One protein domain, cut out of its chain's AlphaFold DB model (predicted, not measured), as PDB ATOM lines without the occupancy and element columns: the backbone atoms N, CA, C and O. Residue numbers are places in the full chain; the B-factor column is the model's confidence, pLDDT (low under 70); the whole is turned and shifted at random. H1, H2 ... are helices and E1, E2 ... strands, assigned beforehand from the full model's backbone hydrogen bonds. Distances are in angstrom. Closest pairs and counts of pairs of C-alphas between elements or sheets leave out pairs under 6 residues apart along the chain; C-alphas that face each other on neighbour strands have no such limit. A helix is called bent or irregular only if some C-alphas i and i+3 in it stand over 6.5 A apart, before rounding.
ATOM      1  N   SER A 792     227.837 232.507 101.369       59.29
ATOM      2  CA  SER A 792     227.341 232.486 102.758       59.29
ATOM      3  C   SER A 792     225.942 233.059 102.969       59.29
ATOM      4  O   SER A 792     225.398 232.942 104.067       59.29
ATOM      5  N   VAL A 793     225.364 233.708 101.959       73.91
ATOM      6  CA  VAL A 793     224.050 234.343 102.090       73.91
ATOM      7  C   VAL A 793     222.980 233.297 101.815       73.91
ATOM      8  O   VAL A 793     222.847 232.796 100.698       73.91
ATOM      9  N   MET A 794     222.233 232.956 102.860       81.88
ATOM     10  CA  MET A 794     221.150 231.987 102.782       81.88
ATOM     11  C   MET A 794     219.847 232.693 102.416       81.88
ATOM     12  O   MET A 794     219.561 233.778 102.924       81.88
ATOM     13  N   VAL A 795     219.066 232.095 101.520       87.31
ATOM     14  CA  VAL A 795     217.718 232.577 101.203       87.31
ATOM     15  C   VAL A 795     216.764 232.076 102.277       87.31
ATOM     16  O   VAL A 795     216.793 230.898 102.631       87.31
ATOM     17  N   ARG A 796     215.895 232.962 102.766       86.89
ATOM     18  CA  ARG A 796     214.939 232.644 103.834       86.89
ATOM     19  C   ARG A 796     214.018 231.497 103.434       86.89
ATOM     20  O   ARG A 796     213.274 231.609 102.455       86.89
ATOM     21  N   ALA A 797     213.968 230.444 104.249       85.50
ATOM     22  CA  ALA A 797     213.057 229.314 104.033       85.50
ATOM     23  C   ALA A 797     211.576 229.747 104.027       85.50
ATOM     24  O   ALA A 797     210.744 229.149 103.338       85.50
ATOM     25  N   SER A 798     211.256 230.854 104.713       84.56
ATOM     26  CA  SER A 798     209.937 231.497 104.714       84.56
ATOM     27  C   SER A 798     209.521 232.091 103.363       84.56
ATOM     28  O   SER A 798     208.478 232.731 103.294       84.56
ATOM     29  N   LEU A 799     210.305 231.941 102.290       85.05
ATOM     30  CA  LEU A 799     209.905 232.260 100.913       85.05
ATOM     31  C   LEU A 799     209.341 231.050 100.156       85.05
ATOM     32  O   LEU A 799     208.812 231.223  99.063       85.05
ATOM     33  N   SER A 800     209.390 229.850 100.735       88.45
ATOM     34  CA  SER A 800     208.887 228.623 100.110       88.45
ATOM     35  C   SER A 800     207.444 228.755  99.616       88.45
ATOM     36  O   SER A 800     206.584 229.276 100.335       88.45
ATOM     37  N   GLY A 801     207.204 228.287  98.391       85.37
ATOM     38  CA  GLY A 801     205.904 228.298  97.722       85.37
ATOM     39  C   GLY A 801     205.503 229.632  97.089       85.37
ATOM     40  O   GLY A 801     204.426 229.702  96.507       85.37
ATOM     41  N   THR A 802     206.331 230.678  97.186       84.60
ATOM     42  CA  THR A 802     205.999 232.009  96.643       84.60
ATOM     43  C   THR A 802     206.519 232.218  95.227       84.60
ATOM     44  O   THR A 802     207.545 231.644  94.846       84.60
ATOM     45  N   LEU A 803     205.895 233.139  94.487       83.16
ATOM     46  CA  LEU A 803     206.413 233.630  93.202       83.16
ATOM     47  C   LEU A 803     207.866 234.126  93.290       83.16
ATOM     48  O   LEU A 803     208.645 233.880  92.377       83.16
ATOM     49  N   LEU A 804     208.278 234.735  94.408       86.76
ATOM     50  CA  LEU A 804     209.667 235.170  94.594       86.76
ATOM     51  C   LEU A 804     210.648 233.988  94.657       86.76
ATOM     52  O   LEU A 804     211.732 234.054  94.081       86.76
ATOM     53  N   SER A 805     210.283 232.892  95.330       90.37
ATOM     54  CA  SER A 805     211.123 231.683  95.344       90.37
ATOM     55  C   SER A 805     211.239 231.037  93.964       90.37
ATOM     56  O   SER A 805     212.307 230.537  93.610       90.37
ATOM     57  N   LEU A 806     210.167 231.100  93.168       91.06
ATOM     58  CA  LEU A 806     210.176 230.671  91.777       91.06
ATOM     59  C   LEU A 806     211.089 231.563  90.930       91.06
ATOM     60  O   LEU A 806     211.942 231.026  90.230       91.06
ATOM     61  N   ALA A 807     210.964 232.886  91.052       90.17
ATOM     62  CA  ALA A 807     211.780 233.852  90.324       90.17
ATOM     63  C   ALA A 807     213.277 233.663  90.600       90.17
ATOM     64  O   ALA A 807     214.066 233.516  89.674       90.17
ATOM     65  N   LEU A 808     213.671 233.547  91.873       91.85
ATOM     66  CA  LEU A 808     215.068 233.295  92.253       91.85
ATOM     67  C   LEU A 808     215.588 231.940  91.749       91.85
ATOM     68  O   LEU A 808     216.763 231.813  91.408       91.85
ATOM     69  N   CYS A 809     214.729 230.918  91.712       92.82
ATOM     70  CA  CYS A 809     215.081 229.604  91.181       92.82
ATOM     71  C   CYS A 809     215.218 229.609  89.652       92.82
ATOM     72  O   CYS A 809     216.030 228.852  89.117       92.82
ATOM     73  N   ASP A 810     214.391 230.387  88.956       92.19
ATOM     74  CA  ASP A 810     214.402 230.503  87.500       92.19
ATOM     75  C   ASP A 810     215.587 231.338  87.005       92.19
ATOM     76  O   ASP A 810     216.301 230.925  86.097       92.19
ATOM     77  N   SER A 811     215.895 232.428  87.708       92.97
ATOM     78  CA  SER A 811     217.076 233.273  87.505       92.97
ATOM     79  C   SER A 811     218.371 232.662  88.032       92.97
ATOM     80  O   SER A 811     219.287 233.381  88.414       92.97
ATOM     81  N   MET A 812     218.485 231.339  88.078       91.79
ATOM     82  CA  MET A 812     219.721 230.684  88.481       91.79
ATOM     83  C   MET A 812     220.641 230.474  87.279       91.79
ATOM     84  O   MET A 812     220.234 229.881  86.280       91.79
ATOM     85  N   ARG A 813     221.909 230.878  87.407       90.87
ATOM     86  CA  ARG A 813     222.922 230.656  86.364       90.87
ATOM     87  C   ARG A 813     223.066 229.164  86.061       90.87
ATOM     88  O   ARG A 813     223.091 228.335  86.977       90.87
ATOM     89  N   GLU A 814     223.213 228.821  84.783       87.06
ATOM     90  CA  GLU A 814     223.259 227.425  84.316       87.06
ATOM     91  C   GLU A 814     224.332 226.587  85.031       87.06
ATOM     92  O   GLU A 814     224.080 225.446  85.416       87.06
ATOM     93  N   GLU A 815     225.494 227.186  85.293       85.57
ATOM     94  CA  GLU A 815     226.632 226.569  85.988       85.57
ATOM     95  C   GLU A 815     226.338 226.172  87.445       85.57
ATOM     96  O   GLU A 815     226.919 225.218  87.963       85.57
ATOM     97  N   HIS A 816     225.400 226.859  88.102       86.69
ATOM     98  CA  HIS A 816     224.999 226.584  89.482       86.69
ATOM     99  C   HIS A 816     223.720 225.750  89.581       86.69
ATOM    100  O   HIS A 816     223.494 225.105  90.611       86.69
ATOM    101  N   ARG A 817     222.914 225.703  88.514       85.90
ATOM    102  CA  ARG A 817     221.597 225.051  88.486       85.90
ATOM    103  C   ARG A 817     221.643 223.589  88.932       85.90
ATOM    104  O   ARG A 817     220.822 223.186  89.746       85.90
ATOM    105  N   ILE A 818     222.640 222.826  88.479       82.12
ATOM    106  CA  ILE A 818     222.805 221.397  88.820       82.12
ATOM    107  C   ILE A 818     223.091 221.195  90.319       82.12
ATOM    108  O   ILE A 818     222.664 220.211  90.915       82.12
ATOM    109  N   SER A 819     223.784 222.150  90.944       83.39
ATOM    110  CA  SER A 819     224.204 222.070  92.349       83.39
ATOM    111  C   SER A 819     223.177 222.608  93.352       83.39
ATOM    112  O   SER A 819     223.331 222.389  94.553       83.39
ATOM    113  N   ARG A 820     222.154 223.335  92.885       88.42
ATOM    114  CA  ARG A 820     221.217 224.072  93.749       88.42
ATOM    115  C   ARG A 820     219.743 223.821  93.448       88.42
ATOM    116  O   ARG A 820     218.944 223.973  94.366       88.42
ATOM    117  N   VAL A 821     219.365 223.442  92.226       91.50
ATOM    118  CA  VAL A 821     217.974 223.105  91.884       91.50
ATOM    119  C   VAL A 821     217.820 221.592  91.855       91.50
ATOM    120  O   VAL A 821     218.378 220.920  90.988       91.50
ATOM    121  N   LEU A 822     217.043 221.054  92.792       90.53
ATOM    122  CA  LEU A 822     216.816 219.618  92.916       90.53
ATOM    123  C   LEU A 822     215.364 219.281  92.633       90.53
ATOM    124  O   LEU A 822     214.459 219.881  93.203       90.53
ATOM    125  N   TRP A 823     215.157 218.284  91.784       89.59
ATOM    126  CA  TRP A 823     213.851 217.683  91.576       89.59
ATOM    127  C   TRP A 823     213.666 216.556  92.585       89.59
ATOM    128  O   TRP A 823     214.508 215.659  92.679       89.59
ATOM    129  N   ILE A 824     212.599 216.636  93.376       89.83
ATOM    130  CA  ILE A 824     212.281 215.645  94.402       89.83
ATOM    131  C   ILE A 824     210.840 215.139  94.249       89.83
ATOM    132  O   ILE A 824     209.956 215.909  93.863       89.83
ATOM    133  N   PRO A 825     210.567 213.855  94.551       89.57
ATOM    134  CA  PRO A 825     209.209 213.320  94.517       89.57
ATOM    135  C   PRO A 825     208.271 214.072  95.469       89.57
ATOM    136  O   PRO A 825     208.670 214.410  96.582       89.57
ATOM    137  N   ALA A 826     207.003 214.246  95.086       89.56
ATOM    138  CA  ALA A 826     205.986 214.885  95.934       89.56
ATOM    139  C   ALA A 826     205.870 214.249  97.336       89.56
ATOM    140  O   ALA A 826     205.694 214.953  98.322       89.56
ATOM    141  N   VAL A 827     206.058 212.931  97.451       88.32
ATOM    142  CA  VAL A 827     206.078 212.221  98.743       88.32
ATOM    143  C   VAL A 827     207.239 212.684  99.632       88.32
ATOM    144  O   VAL A 827     207.063 212.915 100.824       88.32
ATOM    145  N   ALA A 828     208.426 212.876  99.050       89.63
ATOM    146  CA  ALA A 828     209.593 213.369  99.777       89.63
ATOM    147  C   ALA A 828     209.418 214.828 100.215       89.63
ATOM    148  O   ALA A 828     209.907 215.215 101.274       89.63
ATOM    149  N   VAL A 829     208.699 215.624  99.417       91.80
ATOM    150  CA  VAL A 829     208.304 216.986  99.784       91.80
ATOM    151  C   VAL A 829     207.406 216.962 101.014       91.80
ATOM    152  O   VAL A 829     207.688 217.673 101.968       91.80
ATOM    153  N   ILE A 830     206.367 216.125 101.016       89.93
ATOM    154  CA  ILE A 830     205.464 215.982 102.162       89.93
ATOM    155  C   ILE A 830     206.244 215.565 103.410       89.93
ATOM    156  O   ILE A 830     206.075 216.188 104.456       89.93
ATOM    157  N   GLU A 831     207.128 214.568 103.311       89.05
ATOM    158  CA  GLU A 831     207.957 214.146 104.447       89.05
ATOM    159  C   GLU A 831     208.811 215.316 104.966       89.05
ATOM    160  O   GLU A 831     208.760 215.619 106.153       89.05
ATOM    161  N   LEU A 832     209.499 216.042 104.075       90.75
ATOM    162  CA  LEU A 832     210.306 217.216 104.424       90.75
ATOM    163  C   LEU A 832     209.486 218.336 105.085       90.75
ATOM    164  O   LEU A 832     209.966 218.971 106.022       90.75
ATOM    165  N   LEU A 833     208.274 218.593 104.591       89.94
ATOM    166  CA  LEU A 833     207.362 219.596 105.137       89.94
ATOM    167  C   LEU A 833     206.937 219.231 106.571       89.94
ATOM    168  O   LEU A 833     206.935 220.100 107.438       89.94
ATOM    169  N   HIS A 834     206.663 217.955 106.856       85.35
ATOM    170  CA  HIS A 834     206.243 217.503 108.187       85.35
ATOM    171  C   HIS A 834     207.387 217.421 109.200       85.35
ATOM    172  O   HIS A 834     207.244 217.853 110.344       85.35
ATOM    173  N   THR A 835     208.522 216.841 108.809       85.86
ATOM    174  CA  THR A 835     209.662 216.622 109.715       85.86
ATOM    175  C   THR A 835     210.555 217.856 109.840       85.86
ATOM    176  O   THR A 835     211.388 217.930 110.747       85.86
ATOM    177  N   GLY A 836     210.447 218.798 108.898       86.78
ATOM    178  CA  GLY A 836     211.357 219.931 108.731       86.78
ATOM    179  C   GLY A 836     212.747 219.538 108.222       86.78
ATOM    180  O   GLY A 836     213.572 220.418 107.969       86.78
ATOM    181  N   ASN A 837     213.037 218.239 108.064       90.83
ATOM    182  CA  ASN A 837     214.320 217.752 107.577       90.83
ATOM    183  C   ASN A 837     214.211 216.477 106.727       90.83
ATOM    184  O   ASN A 837     213.413 215.583 106.985       90.83
ATOM    185  N   LEU A 838     215.057 216.363 105.709       90.60
ATOM    186  CA  LEU A 838     215.126 215.178 104.859       90.60
ATOM    187  C   LEU A 838     216.584 214.835 104.590       90.60
ATOM    188  O   LEU A 838     217.364 215.680 104.151       90.60
ATOM    189  N   THR A 839     216.972 213.590 104.847       90.65
ATOM    190  CA  THR A 839     218.337 213.135 104.561       90.65
ATOM    191  C   THR A 839     218.455 212.640 103.123       90.65
ATOM    192  O   THR A 839     217.505 212.107 102.554       90.65
ATOM    193  N   SER A 840     219.644 212.740 102.529       88.00
ATOM    194  CA  SER A 840     219.901 212.209 101.189       88.00
ATOM    195  C   SER A 840     219.760 210.692 101.115       88.00
ATOM    196  O   SER A 840     219.478 210.173 100.043       88.00
ATOM    197  N   MET A 841     219.970 209.973 102.225       85.65
ATOM    198  CA  MET A 841     219.712 208.529 102.285       85.65
ATOM    199  C   MET A 841     218.215 208.255 102.156       85.65
ATOM    200  O   MET A 841     217.804 207.497 101.286       85.65
ATOM    201  N   ARG A 842     217.403 208.966 102.943       85.75
ATOM    202  CA  ARG A 842     215.947 208.856 102.905       85.75
ATOM    203  C   ARG A 842     215.356 209.295 101.565       85.75
ATOM    204  O   ARG A 842     214.471 208.638 101.032       85.75
ATOM    205  N   LEU A 843     215.891 210.364 100.976       87.07
ATOM    206  CA  LEU A 843     215.502 210.807  99.640       87.07
ATOM    207  C   LEU A 843     215.786 209.730  98.580       87.07
ATOM    208  O   LEU A 843     214.941 209.512  97.717       87.07
ATOM    209  N   ARG A 844     216.927 209.026  98.661       83.61
ATOM    210  CA  ARG A 844     217.221 207.899  97.760       83.61
ATOM    211  C   ARG A 844     216.233 206.757  97.944       83.61
ATOM    212  O   ARG A 844     215.714 206.284  96.948       83.61
ATOM    213  N   GLU A 845     215.894 206.384  99.178       82.86
ATOM    214  CA  GLU A 845     214.871 205.356  99.434       82.86
ATOM    215  C   GLU A 845     213.526 205.701  98.774       82.86
ATOM    216  O   GLU A 845     212.864 204.830  98.212       82.86
ATOM    217  N   LEU A 846     213.138 206.979  98.811       78.93
ATOM    218  CA  LEU A 846     211.903 207.464  98.191       78.93
ATOM    219  C   LEU A 846     211.998 207.571  96.654       78.93
ATOM    220  O   LEU A 846     210.983 207.431  95.974       78.93
ATOM    221  N   GLN A 847     213.192 207.799  96.093       78.15
ATOM    222  CA  GLN A 847     213.437 207.862  94.641       78.15
ATOM    223  C   GLN A 847     213.608 206.471  93.996       78.15
ATOM    224  O   GLN A 847     213.094 206.223  92.898       78.15
ATOM    225  N   ASP A 848     214.278 205.545  94.692       58.64
ATOM    226  CA  ASP A 848     214.644 204.199  94.221       58.64
ATOM    227  C   ASP A 848     213.419 203.320  93.925       58.64
ATOM    228  O   ASP A 848     213.515 202.339  93.185       58.64
ATOM    229  N   ALA A 849     212.235 203.699  94.411       53.58
ATOM    230  CA  ALA A 849     211.004 202.959  94.178       53.58
ATOM    231  C   ALA A 849     210.606 202.829  92.693       53.58
ATOM    232  O   ALA A 849     209.766 201.978  92.404       53.58
ATOM    233  N   ARG A 850     211.165 203.602  91.735       47.33
ATOM    234  CA  ARG A 850     210.936 203.355  90.284       47.33
ATOM    235  C   ARG A 850     211.832 204.094  89.274       47.33
ATOM    236  O   ARG A 850     211.667 203.830  88.080       47.33
ATOM    237  N   ARG A 851     212.728 205.021  89.646       45.51
ATOM    238  CA  ARG A 851     213.519 205.793  88.655       45.51
ATOM    239  C   ARG A 851     214.984 205.939  89.051       45.51
ATOM    240  O   ARG A 851     215.297 206.176  90.207       45.51
ATOM    241  N   GLY A 852     215.869 205.788  88.062       46.02
ATOM    242  CA  GLY A 852     217.317 205.849  88.242       46.02
ATOM    243  C   GLY A 852     217.766 207.172  88.856       46.02
ATOM    244  O   GLY A 852     217.412 208.239  88.354       46.02
ATOM    245  N   ALA A 853     218.550 207.071  89.931       43.30
ATOM    246  CA  ALA A 853     219.183 208.189  90.614       43.30
ATOM    247  C   ALA A 853     219.881 209.107  89.600       43.30
ATOM    248  O   ALA A 853     220.835 208.708  88.929       43.30
ATOM    249  N   THR A 854     219.398 210.341  89.462       50.42
ATOM    250  CA  THR A 854     220.140 211.360  88.722       50.42
ATOM    251  C   THR A 854     221.373 211.736  89.548       50.42
ATOM    252  O   THR A 854     221.308 211.824  90.771       50.42
ATOM    253  N   ASN A 855     222.517 211.950  88.890       53.36
ATOM    254  CA  ASN A 855     223.819 212.283  89.497       53.36
ATOM    255  C   ASN A 855     223.834 213.577  90.358       53.36
ATOM    256  O   ASN A 855     224.881 213.972  90.860       53.36
ATOM    257  N   THR A 856     222.681 214.213  90.569       66.86
ATOM    258  CA  THR A 856     222.482 215.529  91.188       66.86
ATOM    259  C   THR A 856     222.964 215.608  92.639       66.86
ATOM    260  O   THR A 856     223.557 216.607  93.033       66.86
ATOM    261  N   LEU A 857     222.796 214.553  93.446       76.82
ATOM    262  CA  LEU A 857     223.199 214.589  94.863       76.82
ATOM    263  C   LEU A 857     224.721 214.665  95.073       76.82
ATOM    264  O   LEU A 857     225.165 215.191  96.094       76.82
ATOM    265  N   ALA A 858     225.524 214.147  94.138       77.20
ATOM    266  CA  ALA A 858     226.981 214.221  94.239       77.20
ATOM    267  C   ALA A 858     227.482 215.664  94.051       77.20
ATOM    268  O   ALA A 858     228.352 216.118  94.794       77.20
ATOM    269  N   ASP A 859     226.878 216.403  93.118       76.44
ATOM    270  CA  ASP A 859     227.238 217.791  92.815       76.44
ATOM    271  C   ASP A 859     226.871 218.744  93.957       76.44
ATOM    272  O   ASP A 859     227.672 219.604  94.333       76.44
ATOM    273  N   VAL A 860     225.710 218.533  94.591       78.66
ATOM    274  CA  VAL A 860     225.336 219.244  95.827       78.66
ATOM    275  C   VAL A 860     226.364 218.962  96.925       78.66
ATOM    276  O   VAL A 860     226.809 219.878  97.613       78.66
ATOM    277  N   GLY A 861     226.799 217.706  97.066       79.95
ATOM    278  CA  GLY A 861     227.805 217.316  98.054       79.95
ATOM    279  C   GLY A 861     229.146 218.037  97.879       79.95
ATOM    280  O   GLY A 861     229.758 218.442  98.868       79.95
ATOM    281  N   ASN A 862     229.570 218.264  96.633       78.45
ATOM    282  CA  ASN A 862     230.782 219.026  96.316       78.45
ATOM    283  C   ASN A 862     230.650 220.510  96.693       78.45
ATOM    284  O   ASN A 862     231.607 221.102  97.198       78.45
ATOM    285  N   LEU A 863     229.474 221.112  96.484       76.23
ATOM    286  CA  LEU A 863     229.200 222.496  96.879       76.23
ATOM    287  C   LEU A 863     229.203 222.651  98.411       76.23
ATOM    288  O   LEU A 863     229.791 223.595  98.941       76.23
ATOM    289  N   LEU A 864     228.616 221.681  99.118       78.01
ATOM    290  CA  LEU A 864     228.509 221.642 100.580       78.01
ATOM    291  C   LEU A 864     229.830 221.392 101.312       78.01
ATOM    292  O   LEU A 864     229.918 221.629 102.515       78.01
ATOM    293  N   ALA A 865     230.892 220.978 100.614       69.04
ATOM    294  CA  ALA A 865     232.231 220.930 101.203       69.04
ATOM    295  C   ALA A 865     232.691 222.308 101.738       69.04
ATOM    296  O   ALA A 865     233.636 222.379 102.523       69.04
ATOM    297  N   LYS A 866     232.012 223.394 101.334       65.24
ATOM    298  CA  LYS A 866     232.230 224.776 101.784       65.24
ATOM    299  C   LYS A 866     231.319 225.220 102.944       65.24
ATOM    300  O   LYS A 866     231.419 226.372 103.353       65.24
ATOM    301  N   GLY A 867     230.447 224.351 103.463       78.01
ATOM    302  CA  GLY A 867     229.485 224.665 104.527       78.01
ATOM    303  C   GLY A 867     228.029 224.474 104.095       78.01
ATOM    304  O   GLY A 867     227.719 223.615 103.274       78.01
ATOM    305  N   SER A 868     227.129 225.261 104.678       83.66
ATOM    306  CA  SER A 868     225.700 225.285 104.343       83.66
ATOM    307  C   SER A 868     225.455 226.019 103.028       83.66
ATOM    308  O   SER A 868     226.109 227.026 102.757       83.66
ATOM    309  N   CYS A 869     224.487 225.573 102.227       86.52
ATOM    310  CA  CYS A 869     224.051 226.325 101.051       86.52
ATOM    311  C   CYS A 869     222.529 226.302 100.876       86.52
ATOM    312  O   CYS A 869     221.838 225.395 101.339       86.52
ATOM    313  N   THR A 870     222.000 227.324 100.204       89.20
ATOM    314  CA  THR A 870     220.590 227.358  99.793       89.20
ATOM    315  C   THR A 870     220.377 226.445  98.593       89.20
ATOM    316  O   THR A 870     221.069 226.584  97.579       89.20
ATOM    317  N   VAL A 871     219.372 225.577  98.689       91.43
ATOM    318  CA  VAL A 871     218.874 224.753  97.588       91.43
ATOM    319  C   VAL A 871     217.393 225.036  97.339       91.43
ATOM    320  O   VAL A 871     216.615 225.250  98.270       91.43
ATOM    321  N   PHE A 872     217.011 225.028  96.068       93.95
ATOM    322  CA  PHE A 872     215.637 225.167  95.610       93.95
ATOM    323  C   PHE A 872     215.121 223.790  95.211       93.95
ATOM    324  O   PHE A 872     215.634 223.156  94.285       93.95
ATOM    325  N   LEU A 873     214.118 223.307  95.930       93.93
ATOM    326  CA  LEU A 873     213.531 221.995  95.711       93.93
ATOM    327  C   LEU A 873     212.279 222.162  94.849       93.93
ATOM    328  O   LEU A 873     211.306 222.790  95.271       93.93
ATOM    329  N   ARG A 874     212.321 221.618  93.635       93.33
ATOM    330  CA  ARG A 874     211.183 221.534  92.717       93.33
ATOM    331  C   ARG A 874     210.504 220.182  92.858       93.33
ATOM    332  O   ARG A 874     211.160 219.154  93.037       93.33
ATOM    333  N   VAL A 875     209.183 220.190  92.749       90.24
ATOM    334  CA  VAL A 875     208.381 218.976  92.885       90.24
ATOM    335  C   VAL A 875     208.306 218.255  91.544       90.24
ATOM    336  O   VAL A 875     207.881 218.822  90.538       90.24
ATOM    337  N   GLU A 876     208.726 216.994  91.514       88.34
ATOM    338  CA  GLU A 876     208.483 216.130  90.362       88.34
ATOM    339  C   GLU A 876     206.986 215.881  90.200       88.34
ATOM    340  O   GLU A 876     206.296 215.557  91.165       88.34
ATOM    341  N   VAL A 877     206.501 215.961  88.959       87.66
ATOM    342  CA  VAL A 877     205.102 215.659  88.645       87.66
ATOM    343  C   VAL A 877     204.811 214.191  89.008       87.66
ATOM    344  O   VAL A 877     205.402 213.285  88.395       87.66
ATOM    345  N   PRO A 878     203.946 213.926  90.009       85.59
ATOM    346  CA  PRO A 878     203.632 212.571  90.437       85.59
ATOM    347  C   PRO A 878     202.894 211.837  89.317       85.59
ATOM    348  O   PRO A 878     202.075 212.412  88.613       85.59
ATOM    349  N   LYS A 879     203.178 210.546  89.130       81.87
ATOM    350  CA  LYS A 879     202.399 209.698  88.212       81.87
ATOM    351  C   LYS A 879     201.261 209.016  88.976       81.87
ATOM    352  O   LYS A 879     201.447 208.787  90.168       81.87
ATOM    353  N   PRO A 880     200.146 208.642  88.333       78.56
ATOM    354  CA  PRO A 880     199.104 207.833  88.967       78.56
ATOM    355  C   PRO A 880     199.678 206.568  89.624       78.56
ATOM    356  O   PRO A 880     200.595 205.943  89.078       78.56
ATOM    357  N   PHE A 881     199.163 206.203  90.801       73.10
ATOM    358  CA  PHE A 881     199.707 205.103  91.605       73.10
ATOM    359  C   PHE A 881     199.398 203.721  90.999       73.10
ATOM    360  O   PHE A 881     200.287 202.870  90.874       73.10
ATOM    361  N   SER A 882     198.153 203.503  90.568       64.28
ATOM    362  CA  SER A 882     197.675 202.250  89.979       64.28
ATOM    363  C   SER A 882     197.822 202.241  88.456       64.28
ATOM    364  O   SER A 882     197.173 203.000  87.744       64.28
ATOM    365  N   ASP A 894     197.750 222.151  82.846       81.16
ATOM    366  CA  ASP A 894     197.732 223.309  83.750       81.16
ATOM    367  C   ASP A 894     198.134 222.958  85.179       81.16
ATOM    368  O   ASP A 894     198.935 223.651  85.802       81.16
ATOM    369  N   LEU A 895     197.636 221.836  85.702       84.87
ATOM    370  CA  LEU A 895     198.006 221.369  87.033       84.87
ATOM    371  C   LEU A 895     199.486 220.972  87.068       84.87
ATOM    372  O   LEU A 895     200.171 221.220  88.060       84.87
ATOM    373  N   GLN A 896     200.010 220.401  85.977       87.37
ATOM    374  CA  GLN A 896     201.446 220.157  85.857       87.37
ATOM    375  C   GLN A 896     202.240 221.468  85.802       87.37
ATOM    376  O   GLN A 896     203.303 221.555  86.415       87.37
ATOM    377  N   ALA A 897     201.754 222.479  85.078       86.84
ATOM    378  CA  ALA A 897     202.388 223.787  84.976       86.84
ATOM    379  C   ALA A 897     202.424 224.493  86.339       86.84
ATOM    380  O   ALA A 897     203.488 224.939  86.765       86.84
ATOM    381  N   GLU A 898     201.311 224.510  87.071       88.07
ATOM    382  CA  GLU A 898     201.224 225.087  88.415       88.07
ATOM    383  C   GLU A 898     202.061 224.303  89.435       88.07
ATOM    384  O   GLU A 898     202.769 224.902  90.244       88.07
ATOM    385  N   LEU A 899     202.090 222.969  89.361       90.12
ATOM    386  CA  LEU A 899     202.963 222.160  90.217       90.12
ATOM    387  C   LEU A 899     204.453 222.423  89.938       90.12
ATOM    388  O   LEU A 899     205.255 222.457  90.867       90.12
ATOM    389  N   ARG A 900     204.843 222.671  88.680       89.41
ATOM    390  CA  ARG A 900     206.224 223.057  88.324       89.41
ATOM    391  C   ARG A 900     206.615 224.438  88.861       89.41
ATOM    392  O   ARG A 900     207.812 224.694  89.012       89.41
ATOM    393  N   LYS A 901     205.638 225.303  89.157       90.02
ATOM    394  CA  LYS A 901     205.836 226.610  89.809       90.02
ATOM    395  C   LYS A 901     206.059 226.480  91.325       90.02
ATOM    396  O   LYS A 901     206.533 227.431  91.944       90.02
ATOM    397  N   LEU A 902     205.767 225.322  91.932       92.60
ATOM    398  CA  LEU A 902     206.023 225.070  93.352       92.60
ATOM    399  C   LEU A 902     207.525 224.875  93.610       92.60
ATOM    400  O   LEU A 902     208.116 223.853  93.250       92.60
ATOM    401  N   VAL A 903     208.127 225.857  94.282       92.50
ATOM    402  CA  VAL A 903     209.534 225.842  94.690       92.50
ATOM    403  C   VAL A 903     209.637 225.977  96.205       92.50
ATOM    404  O   VAL A 903     209.119 226.930  96.788       92.50
ATOM    405  N   LEU A 904     210.326 225.040  96.854       94.04
ATOM    406  CA  LEU A 904     210.661 225.137  98.275       94.04
ATOM    407  C   LEU A 904     212.096 225.618  98.450       94.04
ATOM    408  O   LEU A 904     213.008 225.139  97.778       94.04
ATOM    409  N   VAL A 905     212.292 226.548  99.377       92.56
ATOM    410  CA  VAL A 905     213.609 227.048  99.766       92.56
ATOM    411  C   VAL A 905     214.057 226.261 100.989       92.56
ATOM    412  O   VAL A 905     213.444 226.354 102.053       92.56
ATOM    413  N   ALA A 906     215.122 225.481 100.832       92.60
ATOM    414  CA  ALA A 906     215.700 224.694 101.909       92.60
ATOM    415  C   ALA A 906     217.187 225.005 102.075       92.60
ATOM    416  O   ALA A 906     217.883 225.435 101.151       92.60
ATOM    417  N   THR A 907     217.690 224.741 103.272       90.19
ATOM    418  CA  THR A 907     219.119 224.761 103.565       90.19
ATOM    419  C   THR A 907     219.652 223.340 103.443       90.19
ATOM    420  O   THR A 907     219.092 222.403 104.010       90.19
ATOM    421  N   ALA A 908     220.708 223.150 102.665       90.32
ATOM    422  CA  ALA A 908     221.409 221.881 102.583       90.32
ATOM    423  C   ALA A 908     222.665 221.952 103.453       90.32
ATOM    424  O   ALA A 908     223.392 222.947 103.436       90.32
ATOM    425  N   ASN A 909     222.908 220.897 104.227       89.25
ATOM    426  CA  ASN A 909     224.050 220.768 105.124       89.25
ATOM    427  C   ASN A 909     224.685 219.392 104.969       89.25
ATOM    428  O   ASN A 909     223.975 218.388 104.913       89.25
ATOM    429  N   MET A 910     226.015 219.327 104.945       87.98
ATOM    430  CA  MET A 910     226.712 218.045 105.015       87.98
ATOM    431  C   MET A 910     226.766 217.565 106.469       87.98
ATOM    432  O   MET A 910     227.236 218.282 107.352       87.98
ATOM    433  N   SER A 911     226.305 216.344 106.710       87.67
ATOM    434  CA  SER A 911     226.414 215.638 107.984       87.67
ATOM    435  C   SER A 911     227.174 214.326 107.787       87.67
ATOM    436  O   SER A 911     227.370 213.868 106.661       87.67
ATOM    437  N   TYR A 912     227.622 213.716 108.880       84.85
ATOM    438  CA  TYR A 912     228.323 212.435 108.858       84.85
ATOM    439  C   TYR A 912     227.555 211.419 109.676       84.85
ATOM    440  O   TYR A 912     227.190 211.675 110.825       84.85
ATOM    441  N   ASP A 913     227.320 210.252 109.087       81.39
ATOM    442  CA  ASP A 913     226.681 209.159 109.803       81.39
ATOM    443  C   ASP A 913     227.676 208.609 110.826       81.39
ATOM    444  O   ASP A 913     228.798 208.234 110.484       81.39
ATOM    445  N   ALA A 914     227.271 208.579 112.095       81.06
ATOM    446  CA  ALA A 914     228.110 208.096 113.185       81.06
ATOM    447  C   ALA A 914     228.551 206.638 112.968       81.06
ATOM    448  O   ALA A 914     229.644 206.265 113.398       81.06
ATOM    449  N   SER A 915     227.722 205.831 112.293       81.55
ATOM    450  CA  SER A 915     227.969 204.403 112.095       81.55
ATOM    451  C   SER A 915     228.893 204.116 110.907       81.55
ATOM    452  O   SER A 915     229.889 203.409 111.059       81.55
ATOM    453  N   THR A 916     228.625 204.702 109.738       80.94
ATOM    454  CA  THR A 916     229.415 204.453 108.518       80.94
ATOM    455  C   THR A 916     230.548 205.454 108.296       80.94
ATOM    456  O   THR A 916     231.416 205.213 107.455       80.94
ATOM    457  N   ARG A 917     230.547 206.593 109.009       78.55
ATOM    458  CA  ARG A 917     231.340 207.799 108.696       78.55
ATOM    459  C   ARG A 917     231.166 208.289 107.255       78.55
ATOM    460  O   ARG A 917     231.997 209.055 106.764       78.55
ATOM    461  N   SER A 918     230.110 207.854 106.570       81.93
ATOM    462  CA  SER A 918     229.815 208.332 105.228       81.93
ATOM    463  C   SER A 918     229.172 209.722 105.309       81.93
ATOM    464  O   SER A 918     228.335 209.963 106.189       81.93
ATOM    465  N   PRO A 919     229.593 210.669 104.451       85.21
ATOM    466  CA  PRO A 919     228.942 211.964 104.365       85.21
ATOM    467  C   PRO A 919     227.556 211.793 103.738       85.21
ATOM    468  O   PRO A 919     227.400 211.122 102.714       85.21
ATOM    469  N   PHE A 920     226.553 212.420 104.338       87.13
ATOM    470  CA  PHE A 920     225.202 212.502 103.800       87.13
ATOM    471  C   PHE A 920     224.689 213.935 103.900       87.13
ATOM    472  O   PHE A 920     225.110 214.713 104.754       87.13
ATOM    473  N   ILE A 921     223.771 214.293 103.011       89.92
ATOM    474  CA  ILE A 921     223.221 215.646 102.944       89.92
ATOM    475  C   ILE A 921     221.935 215.679 103.761       89.92
ATOM    476  O   ILE A 921     221.121 214.762 103.672       89.92
ATOM    477  N   VAL A 922     221.747 216.726 104.553       90.64
ATOM    478  CA  VAL A 922     220.501 217.012 105.266       90.64
ATOM    479  C   VAL A 922     219.912 218.281 104.685       90.64
ATOM    480  O   VAL A 922     220.515 219.350 104.786       90.64
ATOM    481  N   PHE A 923     218.738 218.154 104.086       92.63
ATOM    482  CA  PHE A 923     217.893 219.273 103.703       92.63
ATOM    483  C   PHE A 923     217.073 219.689 104.916       92.63
ATOM    484  O   PHE A 923     216.514 218.824 105.586       92.63
ATOM    485  N   LYS A 924     217.005 220.985 105.209       91.44
ATOM    486  CA  LYS A 924     216.230 221.538 106.320       91.44
ATOM    487  C   LYS A 924     215.413 222.736 105.868       91.44
ATOM    488  O   LYS A 924     215.940 223.611 105.180       91.44
ATOM    489  N   ILE A 925     214.165 222.796 106.314       90.00
ATOM    490  CA  ILE A 925     213.295 223.961 106.162       90.00
ATOM    491  C   ILE A 925     213.076 224.537 107.564       90.00
ATOM    492  O   ILE A 925     212.211 224.089 108.310       90.00
ATOM    493  N   GLU A 926     213.903 225.504 107.951       83.26
ATOM    494  CA  GLU A 926     213.862 226.139 109.271       83.26
ATOM    495  C   GLU A 926     213.794 227.661 109.072       83.26
ATOM    496  O   GLU A 926     214.490 228.204 108.220       83.26
ATOM    497  N   GLY A 927     212.914 228.347 109.810       79.15
ATOM    498  CA  GLY A 927     212.927 229.810 109.889       79.15
ATOM    499  C   GLY A 927     213.993 230.284 110.878       79.15
ATOM    500  O   GLY A 927     214.398 229.528 111.755       79.15
ATOM    501  N   MET A 928     214.446 231.532 110.771       71.82
ATOM    502  CA  MET A 928     215.452 232.084 111.692       71.82
ATOM    503  C   MET A 928     214.831 232.887 112.829       71.82
ATOM    504  O   MET A 928     215.370 232.960 113.934       71.82
ATOM    505  N   THR A 929     213.694 233.519 112.557       71.27
ATOM    506  CA  THR A 929     212.955 234.305 113.544       71.27
ATOM    507  C   THR A 929     211.681 233.576 113.970       71.27
ATOM    508  O   THR A 929     211.103 232.832 113.176       71.27
ATOM    509  N   PRO A 930     211.177 233.799 115.199       69.75
ATOM    510  CA  PRO A 930     209.882 233.261 115.628       69.75
ATOM    511  C   PRO A 930     208.746 233.593 114.646       69.75
ATOM    512  O   PRO A 930     207.881 232.761 114.387       69.75
ATOM    513  N   HIS A 931     208.800 234.791 114.053       69.29
ATOM    514  CA  HIS A 931     207.857 235.237 113.029       69.29
ATOM    515  C   HIS A 931     207.986 234.430 111.730       69.29
ATOM    516  O   HIS A 931     206.987 233.939 111.211       69.29
ATOM    517  N   GLU A 932     209.207 234.227 111.222       74.35
ATOM    518  CA  GLU A 932     209.439 233.361 110.056       74.35
ATOM    519  C   GLU A 932     208.980 231.930 110.291       74.35
ATOM    520  O   GLU A 932     208.401 231.340 109.387       74.35
ATOM    521  N   HIS A 933     209.207 231.381 111.486       79.54
ATOM    522  CA  HIS A 933     208.720 230.052 111.841       79.54
ATOM    523  C   HIS A 933     207.196 229.961 111.781       79.54
ATOM    524  O   HIS A 933     206.680 228.981 111.250       79.54
ATOM    525  N   SER A 934     206.479 230.974 112.283       74.42
ATOM    526  CA  SER A 934     205.014 231.013 112.206       74.42
ATOM    527  C   SER A 934     204.537 231.006 110.753       74.42
ATOM    528  O   SER A 934     203.735 230.152 110.382       74.42
ATOM    529  N   VAL A 935     205.082 231.900 109.919       76.61
ATOM    530  CA  VAL A 935     204.701 231.995 108.498       76.61
ATOM    531  C   VAL A 935     205.065 230.721 107.738       76.61
ATOM    532  O   VAL A 935     204.293 230.228 106.918       76.61
ATOM    533  N   LEU A 936     206.252 230.173 107.998       82.92
ATOM    534  CA  LEU A 936     206.698 228.940 107.370       82.92
ATOM    535  C   LEU A 936     205.774 227.774 107.730       82.92
ATOM    536  O   LEU A 936     205.427 227.000 106.848       82.92
ATOM    537  N   ARG A 937     205.344 227.664 108.992       78.78
ATOM    538  CA  ARG A 937     204.461 226.586 109.456       78.78
ATOM    539  C   ARG A 937     203.094 226.629 108.783       78.78
ATOM    540  O   ARG A 937     202.624 225.605 108.305       78.78
ATOM    541  N   GLU A 938     202.485 227.806 108.725       77.47
ATOM    542  CA  GLU A 938     201.197 228.016 108.054       77.47
ATOM    543  C   GLU A 938     201.259 227.595 106.576       77.47
ATOM    544  O   GLU A 938     200.372 226.909 106.073       77.47
ATOM    545  N   ARG A 939     202.362 227.910 105.893       80.67
ATOM    546  CA  ARG A 939     202.576 227.498 104.499       80.67
ATOM    547  C   ARG A 939     202.891 226.030 104.329       80.67
ATOM    548  O   ARG A 939     202.449 225.429 103.361       80.67
ATOM    549  N   VAL A 940     203.694 225.474 105.228       84.78
ATOM    550  CA  VAL A 940     204.005 224.045 105.262       84.78
ATOM    551  C   VAL A 940     202.704 223.251 105.303       84.78
ATOM    552  O   VAL A 940     202.555 222.324 104.514       84.78
ATOM    553  N   VAL A 941     201.750 223.680 106.135       82.49
ATOM    554  CA  VAL A 941     200.404 223.100 106.199       82.49
ATOM    555  C   VAL A 941     199.683 223.262 104.860       82.49
ATOM    556  O   VAL A 941     199.331 222.260 104.251       82.49
ATOM    557  N   ALA A 942     199.554 224.479 104.326       84.03
ATOM    558  CA  ALA A 942     198.823 224.686 103.070       84.03
ATOM    559  C   ALA A 942     199.415 223.949 101.853       84.03
ATOM    560  O   ALA A 942     198.677 223.398 101.037       84.03
ATOM    561  N   ILE A 943     200.745 223.918 101.719       89.65
ATOM    562  CA  ILE A 943     201.427 223.192 100.639       89.65
ATOM    563  C   ILE A 943     201.267 221.683 100.840       89.65
ATOM    564  O   ILE A 943     201.026 220.965  99.869       89.65
ATOM    565  N   SER A 944     201.395 221.203 102.080       89.31
ATOM    566  CA  SER A 944     201.202 219.792 102.412       89.31
ATOM    567  C   SER A 944     199.785 219.337 102.082       89.31
ATOM    568  O   SER A 944     199.633 218.374 101.336       89.31
ATOM    569  N   ASP A 945     198.767 220.065 102.542       85.14
ATOM    570  CA  ASP A 945     197.355 219.761 102.291       85.14
ATOM    571  C   ASP A 945     197.074 219.712 100.781       85.14
ATOM    572  O   ASP A 945     196.465 218.768 100.274       85.14
ATOM    573  N   ALA A 946     197.594 220.686 100.024       88.39
ATOM    574  CA  ALA A 946     197.437 220.731  98.573       88.39
ATOM    575  C   ALA A 946     198.101 219.529  97.866       88.39
ATOM    576  O   ALA A 946     197.533 218.961  96.926       88.39
ATOM    577  N   LEU A 947     199.287 219.105  98.319       91.19
ATOM    578  CA  LEU A 947     199.985 217.933  97.780       91.19
ATOM    579  C   LEU A 947     199.318 216.614  98.189       91.19
ATOM    580  O   LEU A 947     199.194 215.717  97.356       91.19
ATOM    581  N   GLN A 948     198.872 216.479  99.437       89.01
ATOM    582  CA  GLN A 948     198.148 215.301  99.921       89.01
ATOM    583  C   GLN A 948     196.834 215.130  99.168       89.01
ATOM    584  O   GLN A 948     196.527 214.033  98.696       89.01
ATOM    585  N   TYR A 949     196.107 216.228  98.964       85.68
ATOM    586  CA  TYR A 949     194.908 216.251  98.143       85.68
ATOM    587  C   TYR A 949     195.186 215.741  96.721       85.68
ATOM    588  O   TYR A 949     194.476 214.864  96.222       85.68
ATOM    589  N   LEU A 950     196.262 216.222  96.090       87.80
ATOM    590  CA  LEU A 950     196.692 215.765  94.768       87.80
ATOM    591  C   LEU A 950     197.030 214.264  94.748       87.80
ATOM    592  O   LEU A 950     196.535 213.527  93.894       87.80
ATOM    593  N   LEU A 951     197.859 213.793  95.682       87.31
ATOM    594  CA  LEU A 951     198.287 212.392  95.739       87.31
ATOM    595  C   LEU A 951     197.119 211.440  96.012       87.31
ATOM    596  O   LEU A 951     197.030 210.389  95.375       87.31
ATOM    597  N   ARG A 952     196.183 211.830  96.883       83.87
ATOM    598  CA  ARG A 952     194.950 211.077  97.135       83.87
ATOM    599  C   ARG A 952     194.120 210.938  95.861       83.87
ATOM    600  O   ARG A 952     193.674 209.839  95.542       83.87
ATOM    601  N   ARG A 953     193.962 212.022  95.090       82.45
ATOM    602  CA  ARG A 953     193.258 211.984  93.794       82.45
ATOM    603  C   ARG A 953     193.955 211.083  92.779       82.45
ATOM    604  O   ARG A 953     193.273 210.425  92.007       82.45
ATOM    605  N   LEU A 954     195.283 210.993  92.822       83.20
ATOM    606  CA  LEU A 954     196.085 210.095  91.980       83.20
ATOM    607  C   LEU A 954     196.123 208.633  92.468       83.20
ATOM    608  O   LEU A 954     196.844 207.815  91.887       83.20
ATOM    609  N   GLY A 955     195.372 208.300  93.524       81.75
ATOM    610  CA  GLY A 955     195.241 206.943  94.054       81.75
ATOM    611  C   GLY A 955     196.414 206.477  94.916       81.75
ATOM    612  O   GLY A 955     196.574 205.272  95.107       81.75
ATOM    613  N   TYR A 956     197.256 207.388  95.415       82.77
ATOM    614  CA  TYR A 956     198.304 207.006  96.361       82.77
ATOM    615  C   TYR A 956     197.668 206.562  97.691       82.77
ATOM    616  O   TYR A 956     196.763 207.239  98.190       82.77
ATOM    617  N   PRO A 957     198.131 205.454  98.285       79.99
ATOM    618  CA  PRO A 957     197.624 204.965  99.559       79.99
ATOM    619  C   PRO A 957     198.075 205.874 100.717       79.99
ATOM    620  O   PRO A 957     199.113 206.536 100.635       79.99
ATOM    621  N   ALA A 958     197.247 205.944 101.765       78.18
ATOM    622  CA  ALA A 958     197.394 206.901 102.867       78.18
ATOM    623  C   ALA A 958     198.715 206.762 103.631       78.18
ATOM    624  O   ALA A 958     199.311 207.762 104.005       78.18
ATOM    625  N   ASP A 959     199.235 205.545 103.755       75.46
ATOM    626  CA  ASP A 959     200.517 205.243 104.397       75.46
ATOM    627  C   ASP A 959     201.734 205.900 103.723       75.46
ATOM    628  O   ASP A 959     202.802 205.999 104.331       75.46
ATOM    629  N   ILE A 960     201.590 206.337 102.467       74.51
ATOM    630  CA  ILE A 960     202.660 206.992 101.707       74.51
ATOM    631  C   ILE A 960     202.625 208.512 101.872       74.51
ATOM    632  O   ILE A 960     203.686 209.129 101.957       74.51
ATOM    633  N   TRP A 961     201.442 209.132 101.878       74.85
ATOM    634  CA  TRP A 961     201.310 210.597 101.921       74.85
ATOM    635  C   TRP A 961     200.929 211.156 103.295       74.85
ATOM    636  O   TRP A 961     201.044 212.365 103.498       74.85
ATOM    637  N   ASP A 962     200.522 210.312 104.240       71.69
ATOM    638  CA  ASP A 962     200.284 210.695 105.626       71.69
ATOM    639  C   ASP A 962     201.358 210.073 106.538       71.69
ATOM    640  O   ASP A 962     201.295 208.884 106.869       71.69
ATOM    641  N   PRO A 963     202.372 210.849 106.967       63.09
ATOM    642  CA  PRO A 963     203.402 210.337 107.863       63.09
ATOM    643  C   PRO A 963     202.848 209.961 109.245       63.09
ATOM    644  O   PRO A 963     203.467 209.139 109.926       63.09
ATOM    645  N   THR A 964     201.698 210.515 109.656       60.35
ATOM    646  CA  THR A 964     201.064 210.185 110.942       60.35
ATOM    647  C   THR A 964     200.393 208.817 110.928       60.35
ATOM    648  O   THR A 964     200.278 208.199 111.981       60.35
TER     649      THR A 964
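Overview. This is residues 792 to 882 and 894 to 964 of the 1068 residues of an uncharacterized protein of Trypanosoma brucei brucei (strain 927/4 GUTat10.1) (UniProt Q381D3). A strongly twisted five-strand sheet, curled like part of a barrel, has H3 and H5 on one face, and the long helix H7 packs on H3, with short H8 near H7's last residues. H1 covers part of E3 and E4, H4 stands beside the strands, H2 and H6 only graze the sheet, and residues 913 to 918 of the E4-E5 hairpin stick out. The 162 printed residues hold eight named helices and five named strands, in the order H1 H2 E1 H3 E2 H4 H5 E3 H6 E4 E5 H7 H8, class mixed. The mixed sheet runs E1 E3 E4 E5 E2, E1 and E3 parallel, the other neighbours antiparallel. The whole is compact, with a radius of gyration of the C-alphas of 15.3 A and spans of 42 by 36 by 32 A.

Along the chain. H1 is residues 803 to 810, from C-alpha 803 at (206.413, 233.630, 93.202). H2, 814 to 820, is irregular: C-alphas 815 and 818 are 7.0 A apart. E1 is 821 to 825, H3 826 to 835 (14.4 A), E2 837 to 839, H4 840 to 847, H5 856 to 864, E3 869 to 876 (21.5 A), H6 894 to 901, E4 903 to 912 (27.1 A) and E5 919 to 924 (16.0 A). H7, 930 to 953, is 34.7 A long, and H8 is 958 to 961, ending at (201.310, 210.597, 101.921).

Arrangement. Across the neighbour strands E1 and E3, N 824 and O 874 are within hydrogen-bond range at 2.9 A, as are N 873 and O 904 across E3 and E4 at 2.8 A, N 909 and O 922 across E4 and E5 at 2.9 A, and N 923 and O 838 across E5 and E2 at 2.8 A. H3 and H5 are on the same face of the sheet E1 E3 E4 E5 E2, an arrangement of two layers, helices on one face of a sheet. H3, the hub, has a height over the sheet of 7.3 A. H7 touches H3 with residues 940 to 948 alone, closest C-alphas Leu 833 and Val 940 at 5.6 A, opposite ways at a shallow tilt of 34.7 degrees, only just short of steep. H8 touches H3, closest C-alphas Val 827 and Trp 961 at 6.0 A. H2 touches H5, about perpendicular at 88 degrees, closest C-alphas Ser 819 and Val 860 at 4.6 A. H1 and H7 are apart. Every O i to N i+4 pair is within hydrogen-bond range in H1, H3, H4, H5, H6 and H7; H2 has 1 of 3, with 3 of 4 O i to N i+3 pairs, and H8 is too short for one.

Size, cuts and confidence. The C-alphas of Asp 894 and Ser 915, the two farthest apart, are 45.6 A apart. Residues 883 to 893 are not printed, leaving C-alphas 882 and 894 22.0 A apart. Of the links printed whole, no link is long. Mean pLDDT of the printed part is 82.5, with residues 848 to 856 among those under 70.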